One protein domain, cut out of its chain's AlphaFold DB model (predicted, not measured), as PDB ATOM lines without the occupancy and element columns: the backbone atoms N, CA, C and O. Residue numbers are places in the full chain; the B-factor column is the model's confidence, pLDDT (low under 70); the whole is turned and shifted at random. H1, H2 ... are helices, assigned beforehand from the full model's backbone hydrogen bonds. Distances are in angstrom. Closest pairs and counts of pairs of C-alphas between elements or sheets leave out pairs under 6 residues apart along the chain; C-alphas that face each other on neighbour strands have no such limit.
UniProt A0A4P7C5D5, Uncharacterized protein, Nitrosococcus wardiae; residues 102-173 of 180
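What this domain is: This is residues 102 to 173 of the 180 residues of an uncharacterized protein of Nitrosococcus wardiae (UniProt A0A4P7C5D5). Three helices, H1, H2 and H3, run side by side in alternating directions, with H2 between the other two, while H4 angles away past the end of H3. A long loop, residues 116 to 133, reaches out from H1 and folds back to H2. The 72 printed residues hold four named helices and no named strand, all helix in class. The elongated outline spans 39 by 25 by 16 A, only just compact, close to loose, with a radius of gyration of the C-alphas of 13.2 A.

Where its parts are: H1, residues 102 to 115, begins at C-alpha 102 (-116.537, -127.291, -119.293) and measures 19.5 A. H2, residues 134 to 147, measures 19.9 A. H3 is residues 151 to 158. H4, residues 160 to 171, measures 17.6 A and ends at C-alpha 171 (-92.973, -155.033, -112.717).

How they stand to each other: H1 and H2, a helical hairpin, touch at a shallow tilt of 8 degrees, opposite ways; their closest C-alphas, Thr 112 and Pro 136, are 4.9 A apart. H2 and H3, also a hairpin, touch at 9 degrees, closest at the C-alphas of Ile 142 and Ala 154, 4.8 A. H4 is close to H3 but not clearly touching, at a steep tilt of 55 degrees. Every O i to N i+4 pair is within hydrogen-bond range in H1, H2 and H3, and 7 of 8 in H4.

The domain as a whole: The C-alphas farthest apart, Phe 102 and Gly 125, are 39.1 A apart. The printed part has no cut; the link H1 to H2 is long. Residue 126 and residues 160 to 173 have pLDDT under 70.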
ATOM      1  N   PHE A 102    -116.591-127.092-117.841       74.31
ATOM      2  CA  PHE A 102    -116.537-127.291-119.293       74.31
ATOM      3  C   PHE A 102    -115.221-126.805-119.933       74.31
ATOM      4  O   PHE A 102    -114.633-127.536-120.729       74.31
ATOM      5  N   PRO A 103    -114.664-125.631-119.586       76.69
ATOM      6  CA  PRO A 103    -113.396-125.212-120.191       76.69
ATOM      7  C   PRO A 103    -112.188-126.000-119.696       76.69
ATOM      8  O   PRO A 103    -111.235-126.195-120.455       76.69
ATOM      9  N   VAL A 104    -112.236-126.523-118.469       79.81
ATOM     10  CA  VAL A 104    -111.224-127.466-117.978       79.81
ATOM     11  C   VAL A 104    -111.326-128.787-118.745       79.81
ATOM     12  O   VAL A 104    -110.314-129.283-119.238       79.81
ATOM     13  N   THR A 105    -112.533-129.325-118.947       79.19
ATOM     14  CA  THR A 105    -112.726-130.571-119.709       79.19
ATOM     15  C   THR A 105    -112.397-130.415-121.196       79.19
ATOM     16  O   THR A 105    -111.880-131.352-121.806       79.19
ATOM     17  N   MET A 106    -112.587-129.230-121.781       83.62
ATOM     18  CA  MET A 106    -112.109-128.912-123.131       83.62
ATOM     19  C   MET A 106    -110.578-128.923-123.235       83.62
ATOM     20  O   MET A 106    -110.029-129.470-124.196       83.62
ATOM     21  N   ARG A 107    -109.873-128.358-122.244       86.31
ATOM     22  CA  ARG A 107    -108.403-128.432-122.184       86.31
ATOM     23  C   ARG A 107    -107.933-129.877-122.053       86.31
ATOM     24  O   ARG A 107    -107.067-130.286-122.819       86.31
ATOM     25  N   LEU A 108    -108.565-130.662-121.179       88.69
ATOM     26  CA  LEU A 108    -108.279-132.094-121.045       88.69
ATOM     27  C   LEU A 108    -108.512-132.840-122.358       88.69
ATOM     28  O   LEU A 108    -107.652-133.596-122.776       88.69
ATOM     29  N   THR A 109    -109.604-132.557-123.069       88.25
ATOM     30  CA  THR A 109    -109.879-133.169-124.381       88.25
ATOM     31  C   THR A 109    -108.775-132.854-125.395       88.25
ATOM     32  O   THR A 109    -108.353-133.731-126.148       88.25
ATOM     33  N   THR A 110    -108.270-131.617-125.402       91.31
ATOM     34  CA  THR A 110    -107.148-131.204-126.264       91.31
ATOM     35  C   THR A 110    -105.860-131.942-125.889       91.31
ATOM     36  O   THR A 110    -105.147-132.433-126.767       91.31
ATOM     37  N   MET A 111    -105.583-132.077-124.590       92.69
ATOM     38  CA  MET A 111    -104.459-132.869-124.092       92.69
ATOM     39  C   MET A 111    -104.598-134.341-124.490       92.69
ATOM     40  O   MET A 111    -103.627-134.907-124.973       92.69
ATOM     41  N   THR A 112    -105.793-134.934-124.396       91.94
ATOM     42  CA  THR A 112    -106.051-136.321-124.815       91.94
ATOM     43  C   THR A 112    -105.746-136.515-126.297       91.94
ATOM     44  O   THR A 112    -105.116-137.500-126.667       91.94
ATOM     45  N   GLN A 113    -106.142-135.577-127.170       90.69
ATOM     46  CA  GLN A 113    -105.801-135.681-128.596       90.69
ATOM     47  C   GLN A 113    -104.300-135.537-128.846       90.69
ATOM     48  O   GLN A 113    -103.752-136.257-129.674       90.69
ATOM     49  N   THR A 114    -103.634-134.646-128.111       91.12
ATOM     50  CA  THR A 114    -102.178-134.470-128.204       91.12
ATOM     51  C   THR A 114    -101.444-135.724-127.719       91.12
ATOM     52  O   THR A 114    -100.486-136.165-128.350       91.12
ATOM     53  N   ALA A 115    -101.942-136.354-126.654       89.69
ATOM     54  CA  ALA A 115    -101.364-137.547-126.046       89.69
ATOM     55  C   ALA A 115    -101.361-138.767-126.982       89.69
ATOM     56  O   ALA A 115    -100.463-139.596-126.903       89.69
ATOM     57  N   LYS A 116    -102.286-138.847-127.946       87.25
ATOM     58  CA  LYS A 116    -102.286-139.914-128.969       87.25
ATOM     59  C   LYS A 116    -101.042-139.908-129.869       87.25
ATOM     60  O   LYS A 116    -100.745-140.920-130.511       87.25
ATOM     61  N   GLY A 117    -100.350-138.767-129.945       89.12
ATOM     62  CA  GLY A 117     -99.085-138.598-130.659       89.12
ATOM     63  C   GLY A 117     -97.839-138.902-129.823       89.12
ATOM     64  O   GLY A 117     -96.736-138.759-130.343       89.12
ATOM     65  N   LEU A 118     -97.988-139.291-128.551       88.12
ATOM     66  CA  LEU A 118     -96.862-139.695-127.711       88.12
ATOM     67  C   LEU A 118     -96.219-140.990-128.237       88.12
ATOM     68  O   LEU A 118     -96.901-141.809-128.866       88.12
ATOM     69  N   PRO A 119     -94.910-141.192-127.984       87.81
ATOM     70  CA  PRO A 119     -94.276-142.482-128.227       87.81
ATOM     71  C   PRO A 119     -94.973-143.575-127.407       87.81
ATOM     72  O   PRO A 119     -95.609-143.282-126.395       87.81
ATOM     73  N   ALA A 120     -94.856-144.833-127.848       84.00
ATOM     74  CA  ALA A 120     -95.411-145.971-127.111       84.00
ATOM     75  C   ALA A 120     -94.903-145.968-125.665       84.00
ATOM     76  O   ALA A 120     -95.703-145.956-124.733       84.00
ATOM     77  N   THR A 121     -93.587-145.819-125.507       84.25
ATOM     78  CA  THR A 121     -92.929-145.795-124.208       84.25
ATOM     79  C   THR A 121     -92.032-144.577-124.000       84.25
ATOM     80  O   THR A 121     -91.581-143.932-124.951       84.25
ATOM     81  N   PHE A 122     -91.758-144.264-122.735       80.69
ATOM     82  CA  PHE A 122     -90.741-143.300-122.314       80.69
ATOM     83  C   PHE A 122     -89.808-143.932-121.281       80.69
ATOM     84  O   PHE A 122     -90.267-144.436-120.258       80.69
ATOM     85  N   GLY A 123     -88.502-143.890-121.553       78.38
ATOM     86  CA  GLY A 123     -87.480-144.616-120.792       78.38
ATOM     87  C   GLY A 123     -87.045-145.916-121.477       78.38
ATOM     88  O   GLY A 123     -87.510-146.243-122.568       78.38
ATOM     89  N   GLU A 124     -86.133-146.648-120.837       72.62
ATOM     90  CA  GLU A 124     -85.554-147.895-121.351       72.62
ATOM     91  C   GLU A 124     -85.654-149.017-120.305       72.62
ATOM     92  O   GLU A 124     -85.621-148.770-119.098       72.62
ATOM     93  N   GLY A 125     -85.746-150.268-120.766       71.12
ATOM     94  CA  GLY A 125     -85.767-151.444-119.892       71.12
ATOM     95  C   GLY A 125     -87.074-151.621-119.110       71.12
ATOM     96  O   GLY A 125     -88.138-151.186-119.541       71.12
ATOM     97  N   ALA A 126     -86.999-152.293-117.958       69.50
ATOM     98  CA  ALA A 126     -88.163-152.660-117.141       69.50
ATOM     99  C   ALA A 126     -88.909-151.464-116.512       69.50
ATOM    100  O   ALA A 126     -89.998-151.645-115.975       69.50
ATOM    101  N   GLU A 127     -88.342-150.254-116.577       70.69
ATOM    102  CA  GLU A 127     -88.962-149.026-116.059       70.69
ATOM    103  C   GLU A 127     -89.601-148.150-117.146       70.69
ATOM    104  O   GLU A 127     -90.093-147.057-116.849       70.69
ATOM    105  N   ALA A 128     -89.612-148.616-118.401       74.06
ATOM    106  CA  ALA A 128     -90.244-147.902-119.500       74.06
ATOM    107  C   ALA A 128     -91.739-147.669-119.211       74.06
ATOM    108  O   ALA A 128     -92.495-148.593-118.920       74.06
ATOM    109  N   LEU A 129     -92.156-146.406-119.278       74.50
ATOM    110  CA  LEU A 129     -93.538-145.986-119.055       74.50
ATOM    111  C   LEU A 129     -94.334-146.105-120.344       74.50
ATOM    112  O   LEU A 129     -93.991-145.424-121.306       74.50
ATOM    113  N   GLU A 130     -95.415-146.876-120.344       80.12
ATOM    114  CA  GLU A 130     -96.399-146.877-121.431       80.12
ATOM    115  C   GLU A 130     -97.118-145.520-121.457       80.12
ATOM    116  O   GLU A 130     -97.909-145.198-120.576       80.12
ATOM    117  N   LEU A 131     -96.822-144.675-122.444       81.06
ATOM    118  CA  LEU A 131     -97.391-143.327-122.521       81.06
ATOM    119  C   LEU A 131     -98.622-143.266-123.415       81.06
ATOM    120  O   LEU A 131     -99.593-142.581-123.089       81.06
ATOM    121  N   ARG A 132     -98.562-143.937-124.568       80.75
ATOM    122  CA  ARG A 132     -99.548-143.753-125.639       80.75
ATOM    123  C   ARG A 132    -100.951-144.201-125.244       80.75
ATOM    124  O   ARG A 132    -101.910-143.592-125.708       80.75
ATOM    125  N   ASP A 133    -101.045-145.193-124.366       82.31
ATOM    126  CA  ASP A 133    -102.318-145.722-123.881       82.31
ATOM    127  C   ASP A 133    -102.654-145.187-122.477       82.31
ATOM    128  O   ASP A 133    -103.775-144.735-122.241       82.31
ATOM    129  N   GLU A 134    -101.683-145.106-121.555       84.00
ATOM    130  CA  GLU A 134    -101.978-144.690-120.174       84.00
ATOM    131  C   GLU A 134    -102.292-143.196-120.025       84.00
ATOM    132  O   GLU A 134    -103.131-142.814-119.202       84.00
ATOM    133  N   VAL A 135    -101.630-142.323-120.795       87.69
ATOM    134  CA  VAL A 135    -101.837-140.872-120.671       87.69
ATOM    135  C   VAL A 135    -103.241-140.473-121.142       87.69
ATOM    136  O   VAL A 135    -103.922-139.762-120.392       87.69
ATOM    137  N   PRO A 136    -103.738-140.913-122.319       90.69
ATOM    138  CA  PRO A 136    -105.127-140.677-122.703       90.69
ATOM    139  C   PRO A 136    -106.143-141.223-121.693       90.69
ATOM    140  O   PRO A 136    -107.083-140.503-121.352       90.69
ATOM    141  N   ASP A 137    -105.937-142.436-121.176       89.19
ATOM    142  CA  ASP A 137    -106.845-143.063-120.209       89.19
ATOM    143  C   ASP A 137    -106.927-142.272-118.898       89.19
ATOM    144  O   ASP A 137    -108.013-142.043-118.354       89.19
ATOM    145  N   ALA A 138    -105.789-141.788-118.397       89.31
ATOM    146  CA  ALA A 138    -105.770-140.941-117.214       89.31
ATOM    147  C   ALA A 138    -106.465-139.596-117.458       89.31
ATOM    148  O   ALA A 138    -107.234-139.145-116.610       89.31
ATOM    149  N   LEU A 139    -106.249-138.965-118.616       92.06
ATOM    150  CA  LEU A 139    -106.913-137.705-118.965       92.06
ATOM    151  C   LEU A 139    -108.433-137.870-119.096       92.06
ATOM    152  O   LEU A 139    -109.184-137.005-118.638       92.06
ATOM    153  N   GLU A 140    -108.900-138.982-119.664       90.62
ATOM    154  CA  GLU A 140    -110.325-139.322-119.734       90.62
ATOM    155  C   GLU A 140    -110.921-139.589-118.346       90.62
ATOM    156  O   GLU A 140    -112.004-139.087-118.034       90.62
ATOM    157  N   SER A 141    -110.193-140.288-117.472       90.44
ATOM    158  CA  SER A 141    -110.600-140.509-116.079       90.44
ATOM    159  C   SER A 141    -110.713-139.194-115.289       90.44
ATOM    160  O   SER A 141    -111.715-138.967-114.598       90.44
ATOM    161  N   ILE A 142    -109.749-138.278-115.454       91.06
ATOM    162  CA  ILE A 142    -109.769-136.951-114.817       91.06
ATOM    163  C   ILE A 142    -110.971-136.156-115.328       91.06
ATOM    164  O   ILE A 142    -111.724-135.580-114.538       91.06
ATOM    165  N   LYS A 143    -111.188-136.155-116.649       88.62
ATOM    166  CA  LYS A 143    -112.327-135.483-117.285       88.62
ATOM    167  C   LYS A 143    -113.653-136.021-116.747       88.62
ATOM    168  O   LYS A 143    -114.532-135.231-116.406       88.62
ATOM    169  N   GLY A 144    -113.780-137.343-116.623       87.94
ATOM    170  CA  GLY A 144    -114.940-137.999-116.031       87.94
ATOM    171  C   GLY A 144    -115.157-137.586-114.576       87.94
ATOM    172  O   GLY A 144    -116.267-137.214-114.205       87.94
ATOM    173  N   SER A 145    -114.106-137.575-113.755       87.62
ATOM    174  CA  SER A 145    -114.194-137.144-112.353       87.62
ATOM    175  C   SER A 145    -114.673-135.693-112.223       87.62
ATOM    176  O   SER A 145    -115.555-135.412-111.411       87.62
ATOM    177  N   LEU A 146    -114.165-134.785-113.066       84.69
ATOM    178  CA  LEU A 146    -114.605-133.388-113.105       84.69
ATOM    179  C   LEU A 146    -116.059-133.232-113.569       84.69
ATOM    180  O   LEU A 146    -116.784-132.418-113.004       84.69
ATOM    181  N   TRP A 147    -116.506-134.026-114.547       82.50
ATOM    182  CA  TRP A 147    -117.897-134.002-115.021       82.50
ATOM    183  C   TRP A 147    -118.905-134.372-113.922       82.50
ATOM    184  O   TRP A 147    -120.011-133.841-113.892       82.50
ATOM    185  N   HIS A 148    -118.503-135.231-112.982       82.06
ATOM    186  CA  HIS A 148    -119.317-135.622-111.827       82.06
ATOM    187  C   HIS A 148    -119.066-134.754-110.579       82.06
ATOM    188  O   HIS A 148    -119.504-135.107-109.487       82.06
ATOM    189  N   GLY A 149    -118.327-133.645-110.706       77.94
ATOM    190  CA  GLY A 149    -118.016-132.746-109.587       77.94
ATOM    191  C   GLY A 149    -117.026-133.311-108.560       77.94
ATOM    192  O   GLY A 149    -116.828-132.712-107.504       77.94
ATOM    193  N   ASN A 150    -116.363-134.438-108.841       84.75
ATOM    194  CA  ASN A 150    -115.405-135.057-107.927       84.75
ATOM    195  C   ASN A 150    -113.996-134.473-108.111       84.75
ATOM    196  O   ASN A 150    -113.092-135.101-108.671       84.75
ATOM    197  N   VAL A 151    -113.814-133.247-107.617       82.69
ATOM    198  CA  VAL A 151    -112.545-132.506-107.711       82.69
ATOM    199  C   VAL A 151    -111.417-133.217-106.959       82.69
ATOM    200  O   VAL A 151    -110.290-133.272-107.444       82.69
ATOM    201  N   PHE A 152    -111.713-133.818-105.804       84.50
ATOM    202  CA  PHE A 152    -110.720-134.540-105.006       84.50
ATOM    203  C   PHE A 152    -110.128-135.730-105.770       84.50
ATOM    204  O   PHE A 152    -108.908-135.874-105.852       84.50
ATOM    205  N   ARG A 153    -110.980-136.552-106.396       84.88
ATOM    206  CA  ARG A 153    -110.534-137.678-107.225       84.88
ATOM    207  C   ARG A 153    -109.758-137.208-108.453       84.88
ATOM    208  O   ARG A 153    -108.715-137.783-108.752       84.88
ATOM    209  N   ALA A 154    -110.227-136.152-109.120       86.38
ATOM    210  CA  ALA A 154    -109.521-135.565-110.256       86.38
ATOM    211  C   ALA A 154    -108.093-135.125-109.872       86.38
ATOM    212  O   ALA A 154    -107.143-135.416-110.591       86.38
ATOM    213  N   LEU A 155    -107.917-134.503-108.700       85.94
ATOM    214  CA  LEU A 155    -106.598-134.111-108.187       85.94
ATOM    215  C   LEU A 155    -105.716-135.319-107.845       85.94
ATOM    216  O   LEU A 155    -104.536-135.339-108.193       85.94
ATOM    217  N   GLN A 156    -106.271-136.360-107.221       85.31
ATOM    218  CA  GLN A 156    -105.516-137.590-106.950       85.31
ATOM    219  C   GLN A 156    -105.010-138.271-108.226       85.31
ATOM    220  O   GLN A 156    -103.952-138.896-108.213       85.31
ATOM    221  N   GLU A 157    -105.753-138.162-109.325       82.31
ATOM    222  CA  GLU A 157    -105.372-138.722-110.625       82.31
ATOM    223  C   GLU A 157    -104.190-137.990-111.270       82.31
ATOM    224  O   GLU A 157    -103.421-138.602-112.005       82.31
ATOM    225  N   THR A 158    -103.972-136.724-110.908       81.06
ATOM    226  CA  THR A 158    -102.794-135.950-111.334       81.06
ATOM    227  C   THR A 158    -101.550-136.179-110.472       81.06
ATOM    228  O   THR A 158    -100.467-135.724-110.832       81.06
ATOM    229  N   ASN A 159    -101.671-136.870-109.333       77.88
ATOM    230  CA  ASN A 159    -100.571-137.015-108.380       77.88
ATOM    231  C   ASN A 159     -99.442-137.904-108.954       77.88
ATOM    232  O   ASN A 159     -99.706-139.070-109.255       77.88
ATOM    233  N   PRO A 160     -98.181-137.422-109.021       65.12
ATOM    234  CA  PRO A 160     -97.036-138.187-109.527       65.12
ATOM    235  C   PRO A 160     -96.851-139.545-108.839       65.12
ATOM    236  O   PRO A 160     -96.522-140.533-109.487       65.12
ATOM    237  N   SER A 161     -97.136-139.623-107.536       61.38
ATOM    238  CA  SER A 161     -97.002-140.869-106.769       61.38
ATOM    239  C   SER A 161     -97.945-141.978-107.252       61.38
ATOM    240  O   SER A 161     -97.631-143.160-107.153       61.38
ATOM    241  N   ARG A 162     -99.097-141.634-107.839       62.31
ATOM    242  CA  ARG A 162    -100.018-142.624-108.415       62.31
ATOM    243  C   ARG A 162     -99.419-143.319-109.641       62.31
ATOM    244  O   ARG A 162     -99.735-144.483-109.879       62.31
ATOM    245  N   TRP A 163     -98.556-142.626-110.379       61.41
ATOM    246  CA  TRP A 163     -97.847-143.158-111.541       61.41
ATOM    247  C   TRP A 163     -96.696-144.072-111.110       61.41
ATOM    248  O   TRP A 163     -96.590-145.192-111.606       61.41
ATOM    249  N   THR A 164     -95.949-143.691-110.069       57.66
ATOM    250  CA  THR A 164     -94.890-144.542-109.491       57.66
ATOM    251  C   THR A 164     -95.451-145.819-108.847       57.66
ATOM    252  O   THR A 164     -94.877-146.897-108.984       57.66
ATOM    253  N   TRP A 165     -96.623-145.744-108.199       48.00
ATOM    254  CA  TRP A 165     -97.322-146.919-107.647       48.00
ATOM    255  C   TRP A 165     -97.890-147.867-108.719       48.00
ATOM    256  O   TRP A 165     -98.112-149.048-108.438       48.00
ATOM    257  N   ARG A 166     -98.186-147.377-109.934       54.91
ATOM    258  CA  ARG A 166     -98.621-148.229-111.057       54.91
ATOM    259  C   ARG A 166     -97.441-148.922-111.732       54.91
ATOM    260  O   ARG A 166     -97.557-150.120-111.986       54.91
ATOM    261  N   GLN A 167     -96.301-148.240-111.879       55.97
ATOM    262  CA  GLN A 167     -95.045-148.851-112.335       55.97
ATOM    263  C   GLN A 167     -94.669-150.076-111.486       55.97
ATOM    264  O   GLN A 167     -94.501-151.164-112.032       55.97
ATOM    265  N   GLN A 168     -94.673-149.954-110.152       54.75
ATOM    266  CA  GLN A 168     -94.324-151.058-109.239       54.75
ATOM    267  C   GLN A 168     -95.249-152.287-109.338       54.75
ATOM    268  O   GLN A 168     -94.838-153.404-109.039       54.75
ATOM    269  N   ARG A 169     -96.513-152.111-109.755       51.69
ATOM    270  CA  ARG A 169     -97.455-153.230-109.951       51.69
ATOM    271  C   ARG A 169     -97.314-153.914-111.305       51.69
ATOM    272  O   ARG A 169     -97.718-155.070-111.421       51.69
ATOM    273  N   SER A 170     -96.803-153.206-112.311       53.09
ATOM    274  CA  SER A 170     -96.516-153.784-113.623       53.09
ATOM    275  C   SER A 170     -95.291-154.699-113.556       53.09
ATOM    276  O   SER A 170     -95.391-155.851-113.963       53.09
ATOM    277  N   THR A 171     -94.212-154.258-112.899       52.12
ATOM    278  CA  THR A 171     -92.973-155.033-112.717       52.12
ATOM    279  C   THR A 171     -93.170-156.272-111.842       52.12
ATOM    280  O   THR A 171     -92.670-157.343-112.169       52.12
ATOM    281  N   ALA A 172     -93.992-156.182-110.790       50.88
ATOM    282  CA  ALA A 172     -94.310-157.322-109.922       50.88
ATOM    283  C   ALA A 172     -95.151-158.426-110.598       50.88
ATOM    284  O   ALA A 172     -95.280-159.519-110.051       50.88
ATOM    285  N   ARG A 173     -95.759-158.162-111.764       47.97
ATOM    286  CA  ARG A 173     -96.558-159.156-112.503       47.97
ATOM    287  C   ARG A 173     -95.741-159.895-113.571       47.97
ATOM    288  O   ARG A 173     -96.233-160.875-114.124       47.97
TER     289      ARG A 173